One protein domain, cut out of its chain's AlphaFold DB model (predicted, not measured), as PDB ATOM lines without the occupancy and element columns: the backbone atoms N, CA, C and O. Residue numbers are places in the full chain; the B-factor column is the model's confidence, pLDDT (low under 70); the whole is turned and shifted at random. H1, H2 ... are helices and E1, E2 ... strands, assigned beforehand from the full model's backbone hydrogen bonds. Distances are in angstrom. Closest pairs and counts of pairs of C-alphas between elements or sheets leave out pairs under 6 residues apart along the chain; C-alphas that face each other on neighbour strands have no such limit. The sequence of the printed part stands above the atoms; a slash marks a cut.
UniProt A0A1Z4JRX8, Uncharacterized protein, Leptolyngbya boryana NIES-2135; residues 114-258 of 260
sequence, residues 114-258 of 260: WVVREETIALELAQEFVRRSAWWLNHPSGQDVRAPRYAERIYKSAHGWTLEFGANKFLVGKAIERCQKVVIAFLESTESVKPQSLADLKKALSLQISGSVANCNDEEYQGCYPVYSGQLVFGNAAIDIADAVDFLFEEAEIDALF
ATOM      1  N   TRP A 114      12.192 -14.996 -24.495       71.94
ATOM      2  CA  TRP A 114      13.001 -14.799 -23.293       71.94
ATOM      3  C   TRP A 114      12.241 -14.176 -22.120       71.94
ATOM      4  O   TRP A 114      12.734 -14.265 -21.012       71.94
ATOM      5  N   VAL A 115      11.069 -13.559 -22.332       66.00
ATOM      6  CA  VAL A 115      10.271 -12.931 -21.259       66.00
ATOM      7  C   VAL A 115       9.342 -13.949 -20.597       66.00
ATOM      8  O   VAL A 115       9.064 -13.842 -19.409       66.00
ATOM      9  N   VAL A 116       8.889 -14.969 -21.326       58.97
ATOM     10  CA  VAL A 116       7.853 -15.910 -20.853       58.97
ATOM     11  C   VAL A 116       8.421 -17.174 -20.195       58.97
ATOM     12  O   VAL A 116       7.703 -17.866 -19.478       58.97
ATOM     13  N   ARG A 117       9.696 -17.507 -20.418       60.09
ATOM     14  CA  ARG A 117      10.264 -18.786 -19.974       60.09
ATOM     15  C   ARG A 117      10.989 -18.647 -18.633       60.09
ATOM     16  O   ARG A 117      11.825 -17.766 -18.477       60.09
ATOM     17  N   GLU A 118      10.717 -19.579 -17.716       59.88
ATOM     18  CA  GLU A 118      11.557 -19.867 -16.533       59.88
ATOM     19  C   GLU A 118      12.822 -20.671 -16.904       59.88
ATOM     20  O   GLU A 118      13.603 -21.078 -16.044       59.88
ATOM     21  N   GLU A 119      13.015 -20.948 -18.198       60.72
ATOM     22  CA  GLU A 119      14.164 -21.681 -18.714       60.72
ATOM     23  C   GLU A 119      15.467 -20.891 -18.539       60.72
ATOM     24  O   GLU A 119      15.500 -19.665 -18.447       60.72
ATOM     25  N   THR A 120      16.584 -21.618 -18.539       82.25
ATOM     26  CA  THR A 120      17.919 -21.020 -18.565       82.25
ATOM     27  C   THR A 120      18.064 -20.096 -19.783       82.25
ATOM     28  O   THR A 120      17.769 -20.514 -20.900       82.25
ATOM     29  N   ILE A 121      18.569 -18.874 -19.573       91.56
ATOM     30  CA  ILE A 121      18.876 -17.903 -20.638       91.56
ATOM     31  C   ILE A 121      19.624 -18.583 -21.798       91.56
ATOM     32  O   ILE A 121      20.608 -19.289 -21.569       91.56
ATOM     33  N   ALA A 122      19.171 -18.374 -23.038       92.94
ATOM     34  CA  ALA A 122      19.822 -18.922 -24.229       92.94
ATOM     35  C   ALA A 122      21.236 -18.341 -24.410       92.94
ATOM     36  O   ALA A 122      21.481 -17.177 -24.081       92.94
ATOM     37  N   LEU A 123      22.169 -19.144 -24.936       94.56
ATOM     38  CA  LEU A 123      23.552 -18.705 -25.150       94.56
ATOM     39  C   LEU A 123      23.599 -17.497 -26.085       94.56
ATOM     40  O   LEU A 123      24.304 -16.533 -25.813       94.56
ATOM     41  N   GLU A 124      22.822 -17.544 -27.161       95.38
ATOM     42  CA  GLU A 124      22.780 -16.533 -28.212       95.38
ATOM     43  C   GLU A 124      22.364 -15.171 -27.646       95.38
ATOM     44  O   GLU A 124      23.002 -14.163 -27.944       95.38
ATOM     45  N   LEU A 125      21.359 -15.157 -26.763       94.88
ATOM     46  CA  LEU A 125      20.891 -13.946 -26.090       94.88
ATOM     47  C   LEU A 125      21.960 -13.382 -25.144       94.88
ATOM     48  O   LEU A 125      22.226 -12.182 -25.151       94.88
ATOM     49  N   ALA A 126      22.608 -14.245 -24.356       96.88
ATOM     50  CA  ALA A 126      23.688 -13.834 -23.460       96.88
ATOM     51  C   ALA A 126      24.908 -13.299 -24.226       96.88
ATOM     52  O   ALA A 126      25.527 -12.320 -23.807       96.88
ATOM     53  N   GLN A 127      25.249 -13.909 -25.363       98.00
ATOM     54  CA  GLN A 127      26.308 -13.416 -26.234       98.00
ATOM     55  C   GLN A 127      25.955 -12.047 -26.805       98.00
ATOM     56  O   GLN A 127      26.792 -11.150 -26.751       98.00
ATOM     57  N   GLU A 128      24.739 -11.864 -27.319       98.06
ATOM     58  CA  GLU A 128      24.334 -10.589 -27.912       98.06
ATOM     59  C   GLU A 128      24.288  -9.456 -26.882       98.06
ATOM     60  O   GLU A 128      24.816  -8.372 -27.137       98.06
ATOM     61  N   PHE A 129      23.800  -9.751 -25.673       98.00
ATOM     62  CA  PHE A 129      23.878  -8.838 -24.534       98.00
ATOM     63  C   PHE A 129      25.312  -8.336 -24.321       98.00
ATOM     64  O   PHE A 129      25.552  -7.132 -24.217       98.00
ATOM     65  N   VAL A 130      26.292  -9.248 -24.289       98.56
ATOM     66  CA  VAL A 130      27.707  -8.890 -24.108       98.56
ATOM     67  C   VAL A 130      28.252  -8.147 -25.325       98.56
ATOM     68  O   VAL A 130      28.962  -7.160 -25.145       98.56
ATOM     69  N   ARG A 131      27.912  -8.552 -26.559       98.56
ATOM     70  CA  ARG A 131      28.383  -7.868 -27.779       98.56
ATOM     71  C   ARG A 131      28.023  -6.388 -27.772       98.56
ATOM     72  O   ARG A 131      28.841  -5.561 -28.176       98.56
ATOM     73  N   ARG A 132      26.818  -6.078 -27.300       98.25
ATOM     74  CA  ARG A 132      26.265  -4.726 -27.295       98.25
ATOM     75  C   ARG A 132      26.630  -3.886 -26.091       98.25
ATOM     76  O   ARG A 132      26.505  -2.679 -26.201       98.25
ATOM     77  N   SER A 133      27.062  -4.480 -24.984       98.56
ATOM     78  CA  SER A 133      27.348  -3.745 -23.744       98.56
ATOM     79  C   SER A 133      28.823  -3.748 -23.345       98.56
ATOM     80  O   SER A 133      29.233  -2.908 -22.550       98.56
ATOM     81  N   ALA A 134      29.650  -4.641 -23.896       98.38
ATOM     82  CA  ALA A 134      31.057  -4.735 -23.526       98.38
ATOM     83  C   ALA A 134      31.933  -3.666 -24.194       98.38
ATOM     84  O   ALA A 134      31.861  -3.423 -25.404       98.38
ATOM     85  N   TRP A 135      32.840  -3.104 -23.402       98.31
ATOM     86  CA  TRP A 135      33.833  -2.112 -23.803       98.31
ATOM     87  C   TRP A 135      35.240  -2.524 -23.357       98.31
ATOM     88  O   TRP A 135      35.424  -3.212 -22.351       98.31
ATOM     89  N   TRP A 136      36.239  -2.082 -24.116       97.75
ATOM     90  CA  TRP A 136      37.655  -2.129 -23.777       97.75
ATOM     91  C   TRP A 136      38.130  -0.695 -23.531       97.75
ATOM     92  O   TRP A 136      38.253   0.105 -24.461       97.75
ATOM     93  N   LEU A 137      38.385  -0.396 -22.260       97.25
ATOM     94  CA  LEU A 137      38.887   0.883 -21.775       97.25
ATOM     95  C   LEU A 137      40.401   1.006 -21.977       97.25
ATOM     96  O   LEU A 137      41.136   0.025 -21.821       97.25
ATOM     97  N   ASN A 138      40.880   2.216 -22.265       94.06
ATOM     98  CA  ASN A 138      42.300   2.494 -22.517       94.06
ATOM     99  C   ASN A 138      42.896   1.593 -23.617       94.06
ATOM    100  O   ASN A 138      44.021   1.097 -23.496       94.06
ATOM    101  N   HIS A 139      42.136   1.332 -24.685       92.88
ATOM    102  CA  HIS A 139      42.640   0.558 -25.816       92.88
ATOM    103  C   HIS A 139      43.909   1.225 -26.391       92.88
ATOM    104  O   HIS A 139      43.978   2.457 -26.419       92.88
ATOM    105  N   PRO A 140      44.908   0.470 -26.901       91.62
ATOM    106  CA  PRO A 140      46.164   1.036 -27.417       91.62
ATOM    107  C   PRO A 140      46.020   2.109 -28.509       91.62
ATOM    108  O   PRO A 140      46.961   2.854 -28.762       91.62
ATOM    109  N   SER A 141      44.850   2.215 -29.147       90.12
ATOM    110  CA  SER A 141      44.514   3.305 -30.073       90.12
ATOM    111  C   SER A 141      44.240   4.655 -29.390       90.12
ATOM    112  O   SER A 141      44.003   5.636 -30.087       90.12
ATOM    113  N   GLY A 142      44.247   4.716 -28.056       89.56
ATOM    114  CA  GLY A 142      44.073   5.938 -27.266       89.56
ATOM    115  C   GLY A 142      42.621   6.348 -26.996       89.56
ATOM    116  O   GLY A 142      42.393   7.459 -26.526       89.56
ATOM    117  N   GLN A 143      41.644   5.491 -27.298       93.62
ATOM    118  CA  GLN A 143      40.215   5.734 -27.057       93.62
ATOM    119  C   GLN A 143      39.540   4.452 -26.576       93.62
ATOM    120  O   GLN A 143      39.977   3.360 -26.939       93.62
ATOM    121  N   ASP A 144      38.471   4.579 -25.798       96.56
ATOM    122  CA  ASP A 144      37.656   3.435 -25.395       96.56
ATOM    123  C   ASP A 144      36.885   2.897 -26.605       96.56
ATOM    124  O   ASP A 144      36.329   3.658 -27.401       96.56
ATOM    125  N   VAL A 145      36.864   1.575 -26.769       97.19
ATOM    126  CA  VAL A 145      36.250   0.919 -27.935       97.19
ATOM    127  C   VAL A 145      35.324  -0.211 -27.511       97.19
ATOM    128  O   VAL A 145      35.529  -0.848 -26.480       97.19
ATOM    129  N   ARG A 146      34.310  -0.509 -28.327       97.81
ATOM    130  CA  ARG A 146      33.454  -1.688 -28.133       97.81
ATOM    131  C   ARG A 146      34.280  -2.972 -28.179       97.81
ATOM    132  O   ARG A 146      35.148  -3.126 -29.037       97.81
ATOM    133  N   ALA A 147      33.954  -3.925 -27.310       97.81
ATOM    134  CA  ALA A 147      34.657  -5.200 -27.183       97.81
ATOM    135  C   ALA A 147      33.743  -6.412 -27.459       97.81
ATOM    136  O   ALA A 147      33.636  -7.307 -26.616       97.81
ATOM    137  N   PRO A 148      33.102  -6.513 -28.642       97.94
ATOM    138  CA  PRO A 148      32.079  -7.530 -28.885       97.94
ATOM    139  C   PRO A 148      32.611  -8.967 -28.808       97.94
ATOM    140  O   PRO A 148      31.881  -9.889 -28.455       97.94
ATOM    141  N   ARG A 149      33.911  -9.168 -29.063       98.00
ATOM    142  CA  ARG A 149      34.567 -10.482 -28.975       98.00
ATOM    143  C   ARG A 149      34.608 -11.048 -27.554       98.00
ATOM    144  O   ARG A 149      34.855 -12.237 -27.388       98.00
ATOM    145  N   TYR A 150      34.330 -10.251 -26.518       98.31
ATOM    146  CA  TYR A 150      34.153 -10.784 -25.164       98.31
ATOM    147  C   TYR A 150      32.966 -11.749 -25.064       98.31
ATOM    148  O   TYR A 150      33.006 -12.660 -24.243       98.31
ATOM    149  N   ALA A 151      31.973 -11.635 -25.949       98.38
ATOM    150  CA  ALA A 151      30.865 -12.582 -26.026       98.38
ATOM    151  C   ALA A 151      31.316 -14.017 -26.355       98.38
ATOM    152  O   ALA A 151      30.685 -14.974 -25.921       98.38
ATOM    153  N   GLU A 152      32.430 -14.193 -27.074       98.19
ATOM    154  CA  GLU A 152      32.991 -15.516 -27.402       98.19
ATOM    155  C   GLU A 152      33.607 -16.209 -26.173       98.19
ATOM    156  O   GLU A 152      33.876 -17.407 -26.204       98.19
ATOM    157  N   ARG A 153      33.844 -15.457 -25.091       98.12
ATOM    158  CA  ARG A 153      34.512 -15.929 -23.870       98.12
ATOM    159  C   ARG A 153      33.540 -16.289 -22.748       98.12
ATOM    160  O   ARG A 153      33.997 -16.669 -21.671       98.12
ATOM    161  N   ILE A 154      32.233 -16.141 -22.965       98.06
ATOM    162  CA  ILE A 154      31.253 -16.506 -21.942       98.06
ATOM    163  C   ILE A 154      31.176 -18.026 -21.800       98.06
ATOM    164  O   ILE A 154      31.218 -18.760 -22.786       98.06
ATOM    165  N   TYR A 155      31.035 -18.506 -20.571       97.62
ATOM    166  CA  TYR A 155      30.914 -19.929 -20.263       97.62
ATOM    167  C   TYR A 155      29.792 -20.170 -19.249       97.62
ATOM    168  O   TYR A 155      29.281 -19.236 -18.625       97.62
ATOM    169  N   LYS A 156      29.363 -21.427 -19.102       97.00
ATOM    170  CA  LYS A 156      28.277 -21.804 -18.188       97.00
ATOM    171  C   LYS A 156      28.831 -22.114 -16.793       97.00
ATOM    172  O   LYS A 156      29.652 -23.016 -16.655       97.00
ATOM    173  N   SER A 157      28.366 -21.394 -15.776       95.12
ATOM    174  CA  SER A 157      28.681 -21.600 -14.354       95.12
ATOM    175  C   SER A 157      27.427 -22.007 -13.561       95.12
ATOM    176  O   SER A 157      26.340 -22.164 -14.126       95.12
ATOM    177  N   ALA A 158      27.547 -22.127 -12.232       93.12
ATOM    178  CA  ALA A 158      26.406 -22.313 -11.326       93.12
ATOM    179  C   ALA A 158      25.408 -21.132 -11.341       93.12
ATOM    180  O   ALA A 158      24.293 -21.248 -10.837       93.12
ATOM    181  N   HIS A 159      25.787 -19.991 -11.923       92.69
ATOM    182  CA  HIS A 159      24.952 -18.796 -12.068       92.69
ATOM    183  C   HIS A 159      24.464 -18.573 -13.509       92.69
ATOM    184  O   HIS A 159      24.014 -17.481 -13.852       92.69
ATOM    185  N   GLY A 160      24.554 -19.594 -14.366       94.88
ATOM    186  CA  GLY A 160      24.242 -19.474 -15.789       94.88
ATOM    187  C   GLY A 160      25.426 -18.929 -16.588       94.88
ATOM    188  O   GLY A 160      26.579 -19.240 -16.289       94.88
ATOM    189  N   TRP A 161      25.163 -18.147 -17.636       97.50
ATOM    190  CA  TRP A 161      26.228 -17.574 -18.467       97.50
ATOM    191  C   TRP A 161      27.048 -16.551 -17.690       97.50
ATOM    192  O   TRP A 161      26.496 -15.661 -17.049       97.50
ATOM    193  N   THR A 162      28.366 -16.697 -17.739       98.00
ATOM    194  CA  THR A 162      29.321 -15.915 -16.951       98.00
ATOM    195  C   THR A 162      30.466 -15.441 -17.835       98.00
ATOM    196  O   THR A 162      30.907 -16.172 -18.721       98.00
ATOM    197  N   LEU A 163      30.944 -14.223 -17.582       98.38
ATOM    198  CA  LEU A 163      32.103 -13.621 -18.235       98.38
ATOM    199  C   LEU A 163      33.146 -13.227 -17.184       98.38
ATOM    200  O   LEU A 163      32.845 -12.488 -16.250       98.38
ATOM    201  N   GLU A 164      34.373 -13.714 -17.338       98.19
ATOM    202  CA  GLU A 164      35.469 -13.459 -16.400       98.19
ATOM    203  C   GLU A 164      36.298 -12.224 -16.757       98.19
ATOM    204  O   GLU A 164      36.769 -12.066 -17.888       98.19
ATOM    205  N   PHE A 165      36.568 -11.405 -15.739       97.31
ATOM    206  CA  PHE A 165      37.437 -10.237 -15.792       97.31
ATOM    207  C   PHE A 165      38.427 -10.233 -14.615       97.31
ATOM    208  O   PHE A 165      38.248  -9.546 -13.605       97.31
ATOM    209  N   GLY A 166      39.503 -11.011 -14.741       95.19
ATOM    210  CA  GLY A 166      40.527 -11.115 -13.700       95.19
ATOM    211  C   GLY A 166      39.952 -11.700 -12.408       95.19
ATOM    212  O   GLY A 166      39.521 -12.845 -12.393       95.19
ATOM    213  N   ALA A 167      39.940 -10.911 -11.331       96.31
ATOM    214  CA  ALA A 167      39.414 -11.327 -10.027       96.31
ATOM    215  C   ALA A 167      37.881 -11.215  -9.897       96.31
ATOM    216  O   ALA A 167      37.344 -11.558  -8.849       96.31
ATOM    217  N   ASN A 168      37.183 -10.719 -10.924       98.25
ATOM    218  CA  ASN A 168      35.734 -10.521 -10.914       98.25
ATOM    219  C   ASN A 168      35.061 -11.308 -12.040       98.25
ATOM    220  O   ASN A 168      35.659 -11.560 -13.087       98.25
ATOM    221  N   LYS A 169      33.789 -11.643 -11.841       98.38
ATOM    222  CA  LYS A 169      32.948 -12.356 -12.801       98.38
ATOM    223  C   LYS A 169      31.652 -11.584 -13.002       98.38
ATOM    224  O   LYS A 169      30.928 -11.334 -12.042       98.38
ATOM    225  N   PHE A 170      31.335 -11.222 -14.239       98.56
ATOM    226  CA  PHE A 170      30.028 -10.669 -14.579       98.56
ATOM    227  C   PHE A 170      29.055 -11.811 -14.888       98.56
ATOM    228  O   PHE A 170      29.285 -12.627 -15.786       98.56
ATOM    229  N   LEU A 171      27.971 -11.889 -14.117       98.06
ATOM    230  CA  LEU A 171      26.997 -12.978 -14.161       98.06
ATOM    231  C   LEU A 171      25.905 -12.665 -15.192       98.06
ATOM    232  O   LEU A 171      24.768 -12.362 -14.834       98.06
ATOM    233  N   VAL A 172      26.261 -12.730 -16.480       97.81
ATOM    234  CA  VAL A 172      25.404 -12.371 -17.629       97.81
ATOM    235  C   VAL A 172      24.015 -13.015 -17.543       97.81
ATOM    236  O   VAL A 172      23.005 -12.328 -17.674       97.81
ATOM    237  N   GLY A 173      23.952 -14.324 -17.279       95.75
ATOM    238  CA  GLY A 173      22.690 -15.060 -17.174       95.75
ATOM    239  C   GLY A 173      21.788 -14.523 -16.061       95.75
ATOM    240  O   GLY A 173      20.622 -14.225 -16.308       95.75
ATOM    241  N   LYS A 174      22.342 -14.323 -14.856       95.62
ATOM    242  CA  LYS A 174      21.609 -13.736 -13.723       95.62
ATOM    243  C   LYS A 174      21.183 -12.294 -13.979       95.62
ATOM    244  O   LYS A 174      20.097 -11.917 -13.547       95.62
ATOM    245  N   ALA A 175      22.017 -11.489 -14.641       97.12
ATOM    246  CA  ALA A 175      21.681 -10.106 -14.969       97.12
ATOM    247  C   ALA A 175      20.423 -10.056 -15.846       97.12
ATOM    248  O   ALA A 175      19.447  -9.399 -15.487       97.12
ATOM    249  N   ILE A 176      20.414 -10.826 -16.940       96.06
ATOM    250  CA  ILE A 176      19.274 -10.907 -17.862       96.06
ATOM    251  C   ILE A 176      18.036 -11.452 -17.141       96.06
ATOM    252  O   ILE A 176      16.976 -10.852 -17.250       96.06
ATOM    253  N   GLU A 177      18.163 -12.523 -16.352       93.88
ATOM    254  CA  GLU A 177      17.046 -13.112 -15.592       93.88
ATOM    255  C   GLU A 177      16.430 -12.118 -14.587       93.88
ATOM    256  O   GLU A 177      15.210 -11.985 -14.471       93.88
ATOM    257  N   ARG A 178      17.257 -11.382 -13.838       95.19
ATOM    258  CA  ARG A 178      16.772 -10.370 -12.887       95.19
ATOM    259  C   ARG A 178      16.095  -9.212 -13.608       95.19
ATOM    260  O   ARG A 178      15.027  -8.768 -13.187       95.19
ATOM    261  N   CYS A 179      16.684  -8.749 -14.707       95.56
ATOM    262  CA  CYS A 179      16.079  -7.745 -15.568       95.56
ATOM    263  C   CYS A 179      14.746  -8.223 -16.152       95.56
ATOM    264  O   CYS A 179      13.782  -7.467 -16.126       95.56
ATOM    265  N   GLN A 180      14.658  -9.478 -16.594       92.50
ATOM    266  CA  GLN A 180      13.427 -10.103 -17.077       92.50
ATOM    267  C   GLN A 180      12.319 -10.005 -16.025       92.50
ATOM    268  O   GLN A 180      11.228  -9.538 -16.330       92.50
ATOM    269  N   LYS A 181      12.606 -10.369 -14.767       92.12
ATOM    270  CA  LYS A 181      11.639 -10.275 -13.657       92.12
ATOM    271  C   LYS A 181      11.171  -8.840 -13.418       92.12
ATOM    272  O   LYS A 181       9.983  -8.616 -13.204       92.12
ATOM    273  N   VAL A 182      12.083  -7.869 -13.488       94.12
ATOM    274  CA  VAL A 182      11.741  -6.442 -13.377       94.12
ATOM    275  C   VAL A 182      10.860  -5.991 -14.541       94.12
ATOM    276  O   VAL A 182       9.870  -5.303 -14.306       94.12
ATOM    277  N   VAL A 183      11.173  -6.399 -15.774       91.38
ATOM    278  CA  VAL A 183      10.348  -6.104 -16.951       91.38
ATOM    279  C   VAL A 183       8.964  -6.727 -16.794       91.38
ATOM    280  O   VAL A 183       7.983  -6.012 -16.922       91.38
ATOM    281  N   ILE A 184       8.848  -8.011 -16.445       87.81
ATOM    282  CA  ILE A 184       7.549  -8.675 -16.236       87.81
ATOM    283  C   ILE A 184       6.721  -7.929 -15.186       87.81
ATOM    284  O   ILE A 184       5.576  -7.584 -15.460       87.81
ATOM    285  N   ALA A 185       7.308  -7.613 -14.029       89.50
ATOM    286  CA  ALA A 185       6.614  -6.888 -12.969       89.50
ATOM    287  C   ALA A 185       6.184  -5.481 -13.416       89.50
ATOM    288  O   ALA A 185       5.075  -5.041 -13.108       89.50
ATOM    289  N   PHE A 186       7.035  -4.780 -14.172       90.06
ATOM    290  CA  PHE A 186       6.689  -3.496 -14.777       90.06
ATOM    291  C   PHE A 186       5.488  -3.650 -15.714       90.06
ATOM    292  O   PHE A 186       4.500  -2.932 -15.569       90.06
ATOM    293  N   LEU A 187       5.538  -4.629 -16.616       84.69
ATOM    294  CA  LEU A 187       4.485  -4.906 -17.581       84.69
ATOM    295  C   LEU A 187       3.159  -5.284 -16.900       84.69
ATOM    296  O   LEU A 187       2.112  -4.781 -17.294       84.69
ATOM    297  N   GLU A 188       3.184  -6.095 -15.845       84.19
ATOM    298  CA  GLU A 188       2.001  -6.423 -15.036       84.19
ATOM    299  C   GLU A 188       1.458  -5.198 -14.289       84.19
ATOM    300  O   GLU A 188       0.248  -5.021 -14.165       84.19
ATOM    301  N   SER A 189       2.337  -4.291 -13.851       84.75
ATOM    302  CA  SER A 189       1.924  -3.050 -13.193       84.75
ATOM    303  C   SER A 189       1.297  -2.025 -14.144       84.75
ATOM    304  O   SER A 189       0.583  -1.141 -13.669       84.75
ATOM    305  N   THR A 190       1.497  -2.141 -15.465       75.38
ATOM    306  CA  THR A 190       0.844  -1.250 -16.448       75.38
ATOM    307  C   THR A 190      -0.675  -1.426 -16.505       75.38
ATOM    308  O   THR A 190      -1.373  -0.542 -16.999       75.38
ATOM    309  N   GLU A 191      -1.204  -2.524 -15.957       70.06
ATOM    310  CA  GLU A 191      -2.643  -2.727 -15.752       70.06
ATOM    311  C   GLU A 191      -3.175  -1.987 -14.505       70.06
ATOM    312  O   GLU A 191      -4.384  -1.901 -14.298       70.06
ATOM    313  N   SER A 192      -2.287  -1.430 -13.671       70.69
ATOM    314  CA  SER A 192      -2.632  -0.713 -12.440       70.69
ATOM    315  C   SER A 192      -2.682   0.812 -12.627       70.69
ATOM    316  O   SER A 192      -2.068   1.384 -13.521       70.69
ATOM    317  N   VAL A 193      -3.398   1.500 -11.730       63.25
ATOM    318  CA  VAL A 193      -3.705   2.946 -11.817       63.25
ATOM    319  C   VAL A 193      -2.472   3.852 -11.671       63.25
ATOM    320  O   VAL A 193      -2.541   5.037 -11.993       63.25
ATOM    321  N   LYS A 194      -1.334   3.338 -11.186       73.38
ATOM    322  CA  LYS A 194      -0.126   4.146 -10.985       73.38
ATOM    323  C   LYS A 194       0.901   3.845 -12.083       73.38
ATOM    324  O   LYS A 194       1.640   2.871 -11.942       73.38
ATOM    325  N   PRO A 195       0.995   4.674 -13.137       65.44
ATOM    326  CA  PRO A 195       1.978   4.461 -14.187       65.44
ATOM    327  C   PRO A 195       3.388   4.570 -13.599       65.44
ATOM    328  O   PRO A 195       3.736   5.567 -12.963       65.44
ATOM    329  N   GLN A 196       4.195   3.528 -13.791       79.38
ATOM    330  CA  GLN A 196       5.629   3.602 -13.538       79.38
ATOM    331  C   GLN A 196       6.293   4.349 -14.694       79.38
ATOM    332  O   GLN A 196       5.953   4.137 -15.859       79.38
ATOM    333  N   SER A 197       7.225   5.251 -14.382       89.19
ATOM    334  CA  SER A 197       7.922   5.994 -15.428       89.19
ATOM    335  C   SER A 197       8.979   5.118 -16.107       89.19
ATOM    336  O   SER A 197       9.579   4.239 -15.485       89.19
ATOM    337  N   LEU A 198       9.265   5.400 -17.381       90.12
ATOM    338  CA  LEU A 198      10.360   4.749 -18.109       90.12
ATOM    339  C   LEU A 198      11.707   4.930 -17.391       90.12
ATOM    340  O   LEU A 198      12.546   4.032 -17.383       90.12
ATOM    341  N   ALA A 199      11.900   6.092 -16.764       92.75
ATOM    342  CA  ALA A 199      13.096   6.402 -15.992       92.75
ATOM    343  C   ALA A 199      13.242   5.481 -14.770       92.75
ATOM    344  O   ALA A 199      14.343   4.998 -14.500       92.75
ATOM    345  N   ASP A 200      12.140   5.186 -14.074       93.56
ATOM    346  CA  ASP A 200      12.141   4.258 -12.939       93.56
ATOM    347  C   ASP A 200      12.474   2.835 -13.388       93.56
ATOM    348  O   ASP A 200      13.282   2.164 -12.741       93.56
ATOM    349  N   LEU A 201      11.930   2.396 -14.531       94.31
ATOM    350  CA  LEU A 201      12.262   1.097 -15.115       94.31
ATOM    351  C   LEU A 201      13.749   1.010 -15.484       94.31
ATOM    352  O   LEU A 201      14.428   0.075 -15.063       94.31
ATOM    353  N   LYS A 202      14.287   2.006 -16.205       96.25
ATOM    354  CA  LYS A 202      15.716   2.051 -16.562       96.25
ATOM    355  C   LYS A 202      16.609   2.000 -15.321       96.25
ATOM    356  O   LYS A 202      17.596   1.261 -15.297       96.25
ATOM    357  N   LYS A 203      16.242   2.729 -14.263       96.62
ATOM    358  CA  LYS A 203      16.951   2.707 -12.977       96.62
ATOM    359  C   LYS A 203      16.885   1.330 -12.310       96.62
ATOM    360  O   LYS A 203      17.901   0.857 -11.804       96.62
ATOM    361  N   ALA A 204      15.723   0.678 -12.326       96.94
ATOM    362  CA  ALA A 204      15.549  -0.655 -11.759       96.94
ATOM    363  C   ALA A 204      16.384  -1.710 -12.504       96.94
ATOM    364  O   ALA A 204      17.053  -2.512 -11.856       96.94
ATOM    365  N   LEU A 205      16.416  -1.678 -13.842       97.44
ATOM    366  CA  LEU A 205      17.263  -2.575 -14.638       97.44
ATOM    367  C   LEU A 205      18.752  -2.321 -14.404       97.44
ATOM    368  O   LEU A 205      19.508  -3.269 -14.204       97.44
ATOM    369  N   SER A 206      19.156  -1.050 -14.349       98.19
ATOM    370  CA  SER A 206      20.537  -0.661 -14.042       98.19
ATOM    371  C   SER A 206      21.004  -1.257 -12.711       98.19
ATOM    372  O   SER A 206      22.109  -1.792 -12.616       98.19
ATOM    373  N   LEU A 207      20.132  -1.226 -11.696       97.88
ATOM    374  CA  LEU A 207      20.404  -1.818 -10.390       97.88
ATOM    375  C   LEU A 207      20.625  -3.333 -10.494       97.88
ATOM    376  O   LEU A 207      21.612  -3.833  -9.958       97.88
ATOM    377  N   GLN A 208      19.760  -4.051 -11.221       97.88
ATOM    378  CA  GLN A 208      19.892  -5.502 -11.399       97.88
ATOM    379  C   GLN A 208      21.190  -5.881 -12.115       97.88
ATOM    380  O   GLN A 208      21.884  -6.788 -11.663       97.88
ATOM    381  N   ILE A 209      21.554  -5.153 -13.174       98.38
ATOM    382  CA  ILE A 209      22.808  -5.358 -13.912       98.38
ATOM    383  C   ILE A 209      24.008  -5.144 -12.986       98.38
ATOM    384  O   ILE A 209      24.888  -6.000 -12.903       98.38
ATOM    385  N   SER A 210      24.026  -4.038 -12.234       98.19
ATOM    386  CA  SER A 210      25.127  -3.732 -11.311       98.19
ATOM    387  C   SER A 210      25.233  -4.707 -10.133       98.19
ATOM    388  O   SER A 210      26.326  -4.930  -9.621       98.19
ATOM    389  N   GLY A 211      24.125  -5.326  -9.718       97.75
ATOM    390  CA  GLY A 211      24.100  -6.358  -8.679       97.75
ATOM    391  C   GLY A 211      24.484  -7.758  -9.163       97.75
ATOM    392  O   GLY A 211      24.539  -8.683  -8.359       97.75
ATOM    393  N   SER A 212      24.735  -7.957 -10.459       98.06
ATOM    394  CA  SER A 212      25.043  -9.268 -11.048       98.06
ATOM    395  C   SER A 212      26.542  -9.470 -11.278       98.06
ATOM    396  O   SER A 212      26.982  -9.845 -12.366       98.06
ATOM    397  N   VAL A 213      27.334  -9.241 -10.230       98.31
ATOM    398  CA  VAL A 213      28.792  -9.424 -10.233       98.31
ATOM    399  C   VAL A 213      29.207 -10.309  -9.062       98.31
ATOM    400  O   VAL A 213      28.754 -10.098  -7.936       98.31
ATOM    401  N   ALA A 214      30.099 -11.263  -9.319       98.19
ATOM    402  CA  ALA A 214      30.744 -12.093  -8.308       98.19
ATOM    403  C   ALA A 214      32.258 -11.857  -8.243       98.19
ATOM    404  O   ALA A 214      32.879 -11.387  -9.199       98.19
ATOM    405  N   ASN A 215      32.846 -12.188  -7.096       97.88
ATOM    406  CA  ASN A 215      34.288 -12.180  -6.873       97.88
ATOM    407  C   ASN A 215      34.953 -13.472  -7.414       97.88
ATOM    408  O   ASN A 215      34.319 -14.311  -8.060       97.88
ATOM    409  N   CYS A 216      36.249 -13.653  -7.147       96.25
ATOM    410  CA  CYS A 216      37.017 -14.819  -7.594       96.25
ATOM    411  C   CYS A 216      36.595 -16.147  -6.939       96.25
ATOM    412  O   CYS A 216      36.900 -17.203  -7.488       96.25
ATOM    413  N   ASN A 217      35.876 -16.090  -5.815       96.94
ATOM    414  CA  ASN A 217      35.349 -17.246  -5.088       96.94
ATOM    415  C   ASN A 217      33.918 -17.616  -5.523       96.94
ATOM    416  O   ASN A 217      33.270 -18.401  -4.838       96.94
ATOM    417  N   ASP A 218      33.414 -17.044  -6.626       96.38
ATOM    418  CA  ASP A 218      32.026 -17.206  -7.090       96.38
ATOM    419  C   ASP A 218      30.965 -16.663  -6.112       96.38
ATOM    420  O   ASP A 218      29.788 -17.006  -6.200       96.38
ATOM    421  N   GLU A 219      31.346 -15.764  -5.202       97.25
ATOM    422  CA  GLU A 219      30.409 -15.108  -4.290       97.25
ATOM    423  C   GLU A 219      29.958 -13.766  -4.875       97.25
ATOM    424  O   GLU A 219      30.781 -12.913  -5.221       97.25
ATOM    425  N   GLU A 220      28.643 -13.559  -4.977       97.56
ATOM    426  CA  GLU A 220      28.077 -12.268  -5.376       97.56
ATOM    427  C   GLU A 220      28.421 -11.169  -4.364       97.56
ATOM    428  O   GLU A 220      28.377 -11.375  -3.148       97.56
ATOM    429  N   TYR A 221      28.715  -9.969  -4.868       96.56
ATOM    430  CA  TYR A 221      28.883  -8.801  -4.009       96.56
ATOM    431  C   TYR A 221      27.589  -8.502  -3.239       96.56
ATOM    432  O   TYR A 221      26.490  -8.528  -3.795       96.56
ATOM    433  N   GLN A 222      27.711  -8.163  -1.952       93.81
ATOM    434  CA  GLN A 222      26.570  -7.700  -1.162       93.81
ATOM    435  C   GLN A 222      26.139  -6.312  -1.656       93.81
ATOM    436  O   GLN A 222      26.764  -5.304  -1.332       93.81
ATOM    437  N   GLY A 223      25.071  -6.260  -2.454       93.75
ATOM    438  CA  GLY A 223      24.532  -5.023  -3.018       93.75
ATOM    439  C   GLY A 223      24.870  -4.854  -4.497       93.75
ATOM    440  O   GLY A 223      24.578  -5.730  -5.304       93.75
ATOM    441  N   CYS A 224      25.410  -3.693  -4.868       95.25
ATOM    442  CA  CYS A 224      25.741  -3.355  -6.254       95.25
ATOM    443  C   CYS A 224      27.249  -3.200  -6.411       95.25
ATOM    444  O   CYS A 224      27.907  -2.594  -5.563       95.25
ATOM    445  N   TYR A 225      27.785  -3.712  -7.513       97.56
ATOM    446  CA  TYR A 225      29.156  -3.435  -7.907       97.56
ATOM    447  C   TYR A 225      29.318  -1.938  -8.227       97.56
ATOM    448  O   TYR A 225      28.391  -1.340  -8.785       97.56
ATOM    449  N   PRO A 226      30.457  -1.309  -7.879       97.56
ATOM    450  CA  PRO A 226      30.679   0.107  -8.142       97.56
ATOM    451  C   PRO A 226      30.486   0.471  -9.618       97.56
ATOM    452  O   PRO A 226      31.042  -0.169 -10.512       97.56
ATOM    453  N   VAL A 227      29.712   1.530  -9.856       97.94
ATOM    454  CA  VAL A 227      29.441   2.072 -11.190       97.94
ATOM    455  C   VAL A 227      30.228   3.368 -11.361       97.94
ATOM    456  O   VAL A 227      30.027   4.317 -10.604       97.94
ATOM    457  N   TYR A 228      31.085   3.431 -12.377       97.50
ATOM    458  CA  TYR A 228      31.863   4.622 -12.721       97.50
ATOM    459  C   TYR A 228      31.420   5.131 -14.086       97.50
ATOM    460  O   TYR A 228      31.462   4.392 -15.061       97.50
ATOM    461  N   SER A 229      30.956   6.382 -14.153       96.00
ATOM    462  CA  SER A 229      30.489   7.003 -15.404       96.00
ATOM    463  C   SER A 229      29.437   6.172 -16.162       96.00
ATOM    464  O   SER A 229      29.411   6.173 -17.385       96.00
ATOM    465  N   GLY A 230      28.575   5.447 -15.439       97.56
ATOM    466  CA  GLY A 230      27.552   4.575 -16.035       97.56
ATOM    467  C   GLY A 230      28.033   3.170 -16.419       97.56
ATOM    468  O   GLY A 230      27.263   2.410 -17.001       97.56
ATOM    469  N   GLN A 231      29.264   2.795 -16.069       98.25
ATOM    470  CA  GLN A 231      29.874   1.523 -16.457       98.25
ATOM    471  C   GLN A 231      30.308   0.689 -15.248       98.25
ATOM    472  O   GLN A 231      30.743   1.219 -14.222       98.25
ATOM    473  N   LEU A 232      30.233  -0.634 -15.390       98.38
ATOM    474  CA  LEU A 232      30.875  -1.595 -14.496       98.38
ATOM    475  C   LEU A 232      32.302  -1.826 -14.991       98.38
ATOM    476  O   LEU A 232      32.487  -2.418 -16.053       98.38
ATOM    477  N   VAL A 233      33.297  -1.340 -14.250       98.12
ATOM    478  CA  VAL A 233      34.704  -1.343 -14.684       98.12
ATOM    479  C   VAL A 233      35.470  -2.510 -14.064       98.12
ATOM    480  O   VAL A 233      35.537  -2.645 -12.846       98.12
ATOM    481  N   PHE A 234      36.115  -3.313 -14.909       97.62
ATOM    482  CA  PHE A 234      36.900  -4.492 -14.548       97.62
ATOM    483  C   PHE A 234      38.326  -4.408 -15.122       97.62
ATOM    484  O   PHE A 234      38.715  -5.139 -16.038       97.62
ATOM    485  N   GLY A 235      39.129  -3.475 -14.605       95.88
ATOM    486  CA  GLY A 235      40.441  -3.157 -15.176       95.88
ATOM    487  C   GLY A 235      40.290  -2.413 -16.505       95.88
ATOM    488  O   GLY A 235      39.678  -1.353 -16.538       95.88
ATOM    489  N   ASN A 236      40.822  -2.970 -17.597       96.75
ATOM    490  CA  ASN A 236      40.665  -2.406 -18.948       96.75
ATOM    491  C   ASN A 236      39.403  -2.908 -19.669       96.75
ATOM    492  O   ASN A 236      39.205  -2.601 -20.837       96.75
ATOM    493  N   ALA A 237      38.561  -3.704 -19.020       98.19
ATOM    494  CA  ALA A 237      37.277  -4.125 -19.565       98.19
ATOM    495  C   ALA A 237      36.142  -3.406 -18.839       98.19
ATOM    496  O   ALA A 237      36.272  -3.095 -17.657       98.19
ATOM    497  N   ALA A 238      35.018  -3.188 -19.513       98.44
ATOM    498  CA  ALA A 238      33.819  -2.667 -18.877       98.44
ATOM    499  C   ALA A 238      32.533  -3.223 -19.490       98.44
ATOM    500  O   ALA A 238      32.524  -3.683 -20.632       98.44
ATOM    501  N   ILE A 239      31.450  -3.154 -18.717       98.62
ATOM    502  CA  ILE A 239      30.074  -3.327 -19.192       98.62
ATOM    503  C   ILE A 239      29.364  -1.985 -19.035       98.62
ATOM    504  O   ILE A 239      29.237  -1.477 -17.919       98.62
ATOM    505  N   ASP A 240      28.911  -1.410 -20.141       98.62
ATOM    506  CA  ASP A 240      28.116  -0.187 -20.133       98.62
ATOM    507  C   ASP A 240      26.658  -0.503 -19.802       98.62
ATOM    508  O   ASP A 240      26.013  -1.336 -20.447       98.62
ATOM    509  N   ILE A 241      26.152   0.132 -18.745       98.50
ATOM    510  CA  ILE A 241      24.827  -0.171 -18.210       98.50
ATOM    511  C   ILE A 241      23.735   0.401 -19.112       98.50
ATOM    512  O   ILE A 241      22.698  -0.241 -19.270       98.50
ATOM    513  N   ALA A 242      23.948   1.577 -19.708       98.00
ATOM    514  CA  ALA A 242      22.954   2.188 -20.582       98.00
ATOM    515  C   ALA A 242      22.744   1.322 -21.827       98.00
ATOM    516  O   ALA A 242      21.609   0.983 -22.149       98.00
ATOM    517  N   ASP A 243      23.834   0.860 -22.436       98.31
ATOM    518  CA  ASP A 243      23.786  -0.035 -23.592       98.31
ATOM    519  C   ASP A 243      23.130  -1.382 -23.281       98.31
ATOM    520  O   ASP A 243      22.356  -1.910 -24.082       98.31
ATOM    521  N   ALA A 244      23.433  -1.948 -22.111       98.31
ATOM    522  CA  ALA A 244      22.804  -3.174 -21.641       98.31
ATOM    523  C   ALA A 244      21.290  -3.001 -21.437       98.31
ATOM    524  O   ALA A 244      20.508  -3.874 -21.814       98.31
ATOM    525  N   VAL A 245      20.866  -1.876 -20.855       97.75
ATOM    526  CA  VAL A 245      19.447  -1.542 -20.667       97.75
ATOM    527  C   VAL A 245      18.746  -1.332 -22.006       97.75
ATOM    528  O   VAL A 245      17.654  -1.864 -22.196       97.75
ATOM    529  N   ASP A 246      19.366  -0.603 -22.932       96.12
ATOM    530  CA  ASP A 246      18.792  -0.331 -24.249       96.12
ATOM    531  C   ASP A 246      18.653  -1.623 -25.070       96.12
ATOM    532  O   ASP A 246      17.606  -1.858 -25.670       96.12
ATOM    533  N   PHE A 247      19.634  -2.534 -25.002       96.19
ATOM    534  CA  PHE A 247      19.499  -3.873 -25.581       96.19
ATOM    535  C   PHE A 247      18.281  -4.628 -25.027       96.19
ATOM    536  O   PHE A 247      17.489  -5.163 -25.797       96.19
ATOM    537  N   LEU A 248      18.100  -4.652 -23.702       94.62
ATOM    538  CA  LEU A 248      16.962  -5.337 -23.081       94.62
ATOM    539  C   LEU A 248      15.618  -4.696 -23.455       94.62
ATOM    540  O   LEU A 248      14.615  -5.399 -23.557       94.62
ATOM    541  N   PHE A 249      15.584  -3.377 -23.651       92.38
ATOM    542  CA  PHE A 249      14.390  -2.654 -24.091       92.38
ATOM    543  C   PHE A 249      13.995  -3.017 -25.517       92.38
ATOM    544  O   PHE A 249      12.820  -3.298 -25.766       92.38
ATOM    545  N   GLU A 250      14.969  -3.028 -26.426       91.56
ATOM    546  CA  GLU A 250      14.768  -3.436 -27.814       91.56
ATOM    547  C   GLU A 250      14.301  -4.894 -27.883       91.56
ATOM    548  O   GLU A 250      13.301  -5.194 -28.531       91.56
ATOM    549  N   GLU A 251      14.960  -5.782 -27.137       90.56
ATOM    550  CA  GLU A 251      14.657  -7.214 -27.125       90.56
ATOM    551  C   GLU A 251      13.298  -7.538 -26.470       90.56
ATOM    552  O   GLU A 251      12.670  -8.551 -26.782       90.56
ATOM    553  N   ALA A 252      12.805  -6.694 -25.558       88.00
ATOM    554  CA  ALA A 252      11.454  -6.806 -24.999       88.00
ATOM    555  C   ALA A 252      10.395  -5.992 -25.770       88.00
ATOM    556  O   ALA A 252       9.229  -6.005 -25.372       88.00
ATOM    557  N   GLU A 253      10.769  -5.284 -26.843       87.50
ATOM    558  CA  GLU A 253       9.911  -4.339 -27.576       87.50
ATOM    559  C   GLU A 253       9.198  -3.316 -26.646       87.50
ATOM    560  O   GLU A 253       8.076  -2.884 -26.922       87.50
ATOM    561  N   ILE A 254       9.826  -2.910 -25.530       85.38
ATOM    562  CA  ILE A 254       9.199  -2.049 -24.499       85.38
ATOM    563  C   ILE A 254       8.844  -0.670 -25.057       85.38
ATOM    564  O   ILE A 254       7.823  -0.095 -24.680       85.38
ATOM    565  N   ASP A 255       9.638  -0.159 -25.997       83.69
ATOM    566  CA  ASP A 255       9.387   1.128 -26.648       83.69
ATOM    567  C   ASP A 255       8.014   1.186 -27.338       83.69
ATOM    568  O   ASP A 255       7.428   2.261 -27.450       83.69
ATOM    569  N   ALA A 256       7.451   0.040 -27.741       82.12
ATOM    570  CA  ALA A 256       6.129  -0.030 -28.358       82.12
ATOM    571  C   ALA A 256       4.972   0.283 -27.389       82.12
ATOM    572  O   ALA A 256       3.847   0.477 -27.851       82.12
ATOM    573  N   LEU A 257       5.217   0.311 -26.071       78.88
ATOM    574  CA  LEU A 257       4.225   0.692 -25.053       78.88
ATOM    575  C   LEU A 257       4.078   2.207 -24.908       78.88
ATOM    576  O   LEU A 257       3.074   2.685 -24.383       78.88
ATOM    577  N   PHE A 258       5.069   2.969 -25.361       78.56
ATOM    578  CA  PHE A 258       5.084   4.415 -25.220       78.56
ATOM    579  C   PHE A 258       4.704   5.037 -26.559       78.56
ATOM    580  O   PHE A 258       5.531   5.182 -27.459       78.56
TER     581      PHE A 258
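Overview. This is residues 114 to 258 of the 260 residues of an uncharacterized protein of Leptolyngbya boryana NIES-2135 (UniProt A0A1Z4JRX8). Two small antiparallel sheets make one end of the domain, and a long helical hairpin, H3 and H4, reaches away from them to the other end. H1 crosses the start of H3 with H2 at its side, H5 crosses H4, and the short H6 lies beyond H5. The printed part has 145 residues, with six named helices and seven named strands in the order H1 E1 H2 E2 E3 E4 H3 H4 E5 E6 E7 H5 H6; the sheets run E2 E3 E4 E5 and E1 E7 E6. The class is mixed, and the whole is compact, with a radius of gyration of the C-alphas of 15.2 A and spans of 51 by 34 by 29 A.

Arrangement. H1, residues 123 to 133, is the hub. It touches H2, residues 148 to 153, at a steep tilt of 39 degrees, opposite ways; their closest C-alphas, of Arg 131 and Pro 148, are 3.9 A apart. H3, residues 172 to 189, touches H1 with residues 172 to 176 alone, about perpendicular at 87 degrees, closest at C-alphas 126 and 172, 6.3 A. E2, residues 155 to 157, E3, 160 to 165, and E4, 168 to 170, form a meander of two hairpins, each strand the antiparallel neighbour of the one before; N 155 and O 162 at 3.0 A, and N 163 and O 170 at 2.9 A, are within hydrogen-bond range. E5, residues 213 to 215, is antiparallel to E4, with N 169 and O 214 at 2.8 A. H1 is on this sheet at a height of 10.7 A. E7, residues 237 to 240, is the inner strand between E1, 134 to 136, and E6, 231 to 234, its hairpin partner; N 135 and O 238, and N 232 and O 239, are each 2.8 A apart. H4, residues 198 to 210, touches H3 at a shallow tilt of 25 degrees, opposite ways, closest at C-alphas 175 and 209, 5.0 A. H5, residues 241 to 251, touches H4 at a steep 65 degrees, closest at C-alphas 206 and 241, 6.0 A, and touches H1, closest at C-alphas 133 and 244, 5.0 A. H6, residues 254 to 257, is close but not clearly touching H5, with C-alphas 249 and 255 closest at 6.8 A. Every O i to N i+4 pair is within range in H1, H3, H4 and H5; H2 has 0 of 2, but 3 of 3 O i to N i+3 pairs, and H6 is too short.

Along the chain. H1 begins at C-alpha 123 (23.552, -18.705, -25.150) and is 15.5 A long. H3, 25.6 A, ends at (1.924, -3.050, -13.193); H4 is 18.3 A, E3 16.1 A.

Size, cuts and confidence. The printed part has no cut. The farthest C-alphas, of Pro 140 and Val 193, are 52.3 A apart. The links E1 to H2 and E5 to E6 are long. Residues 115 to 119, 193 and 195 are under pLDDT 70.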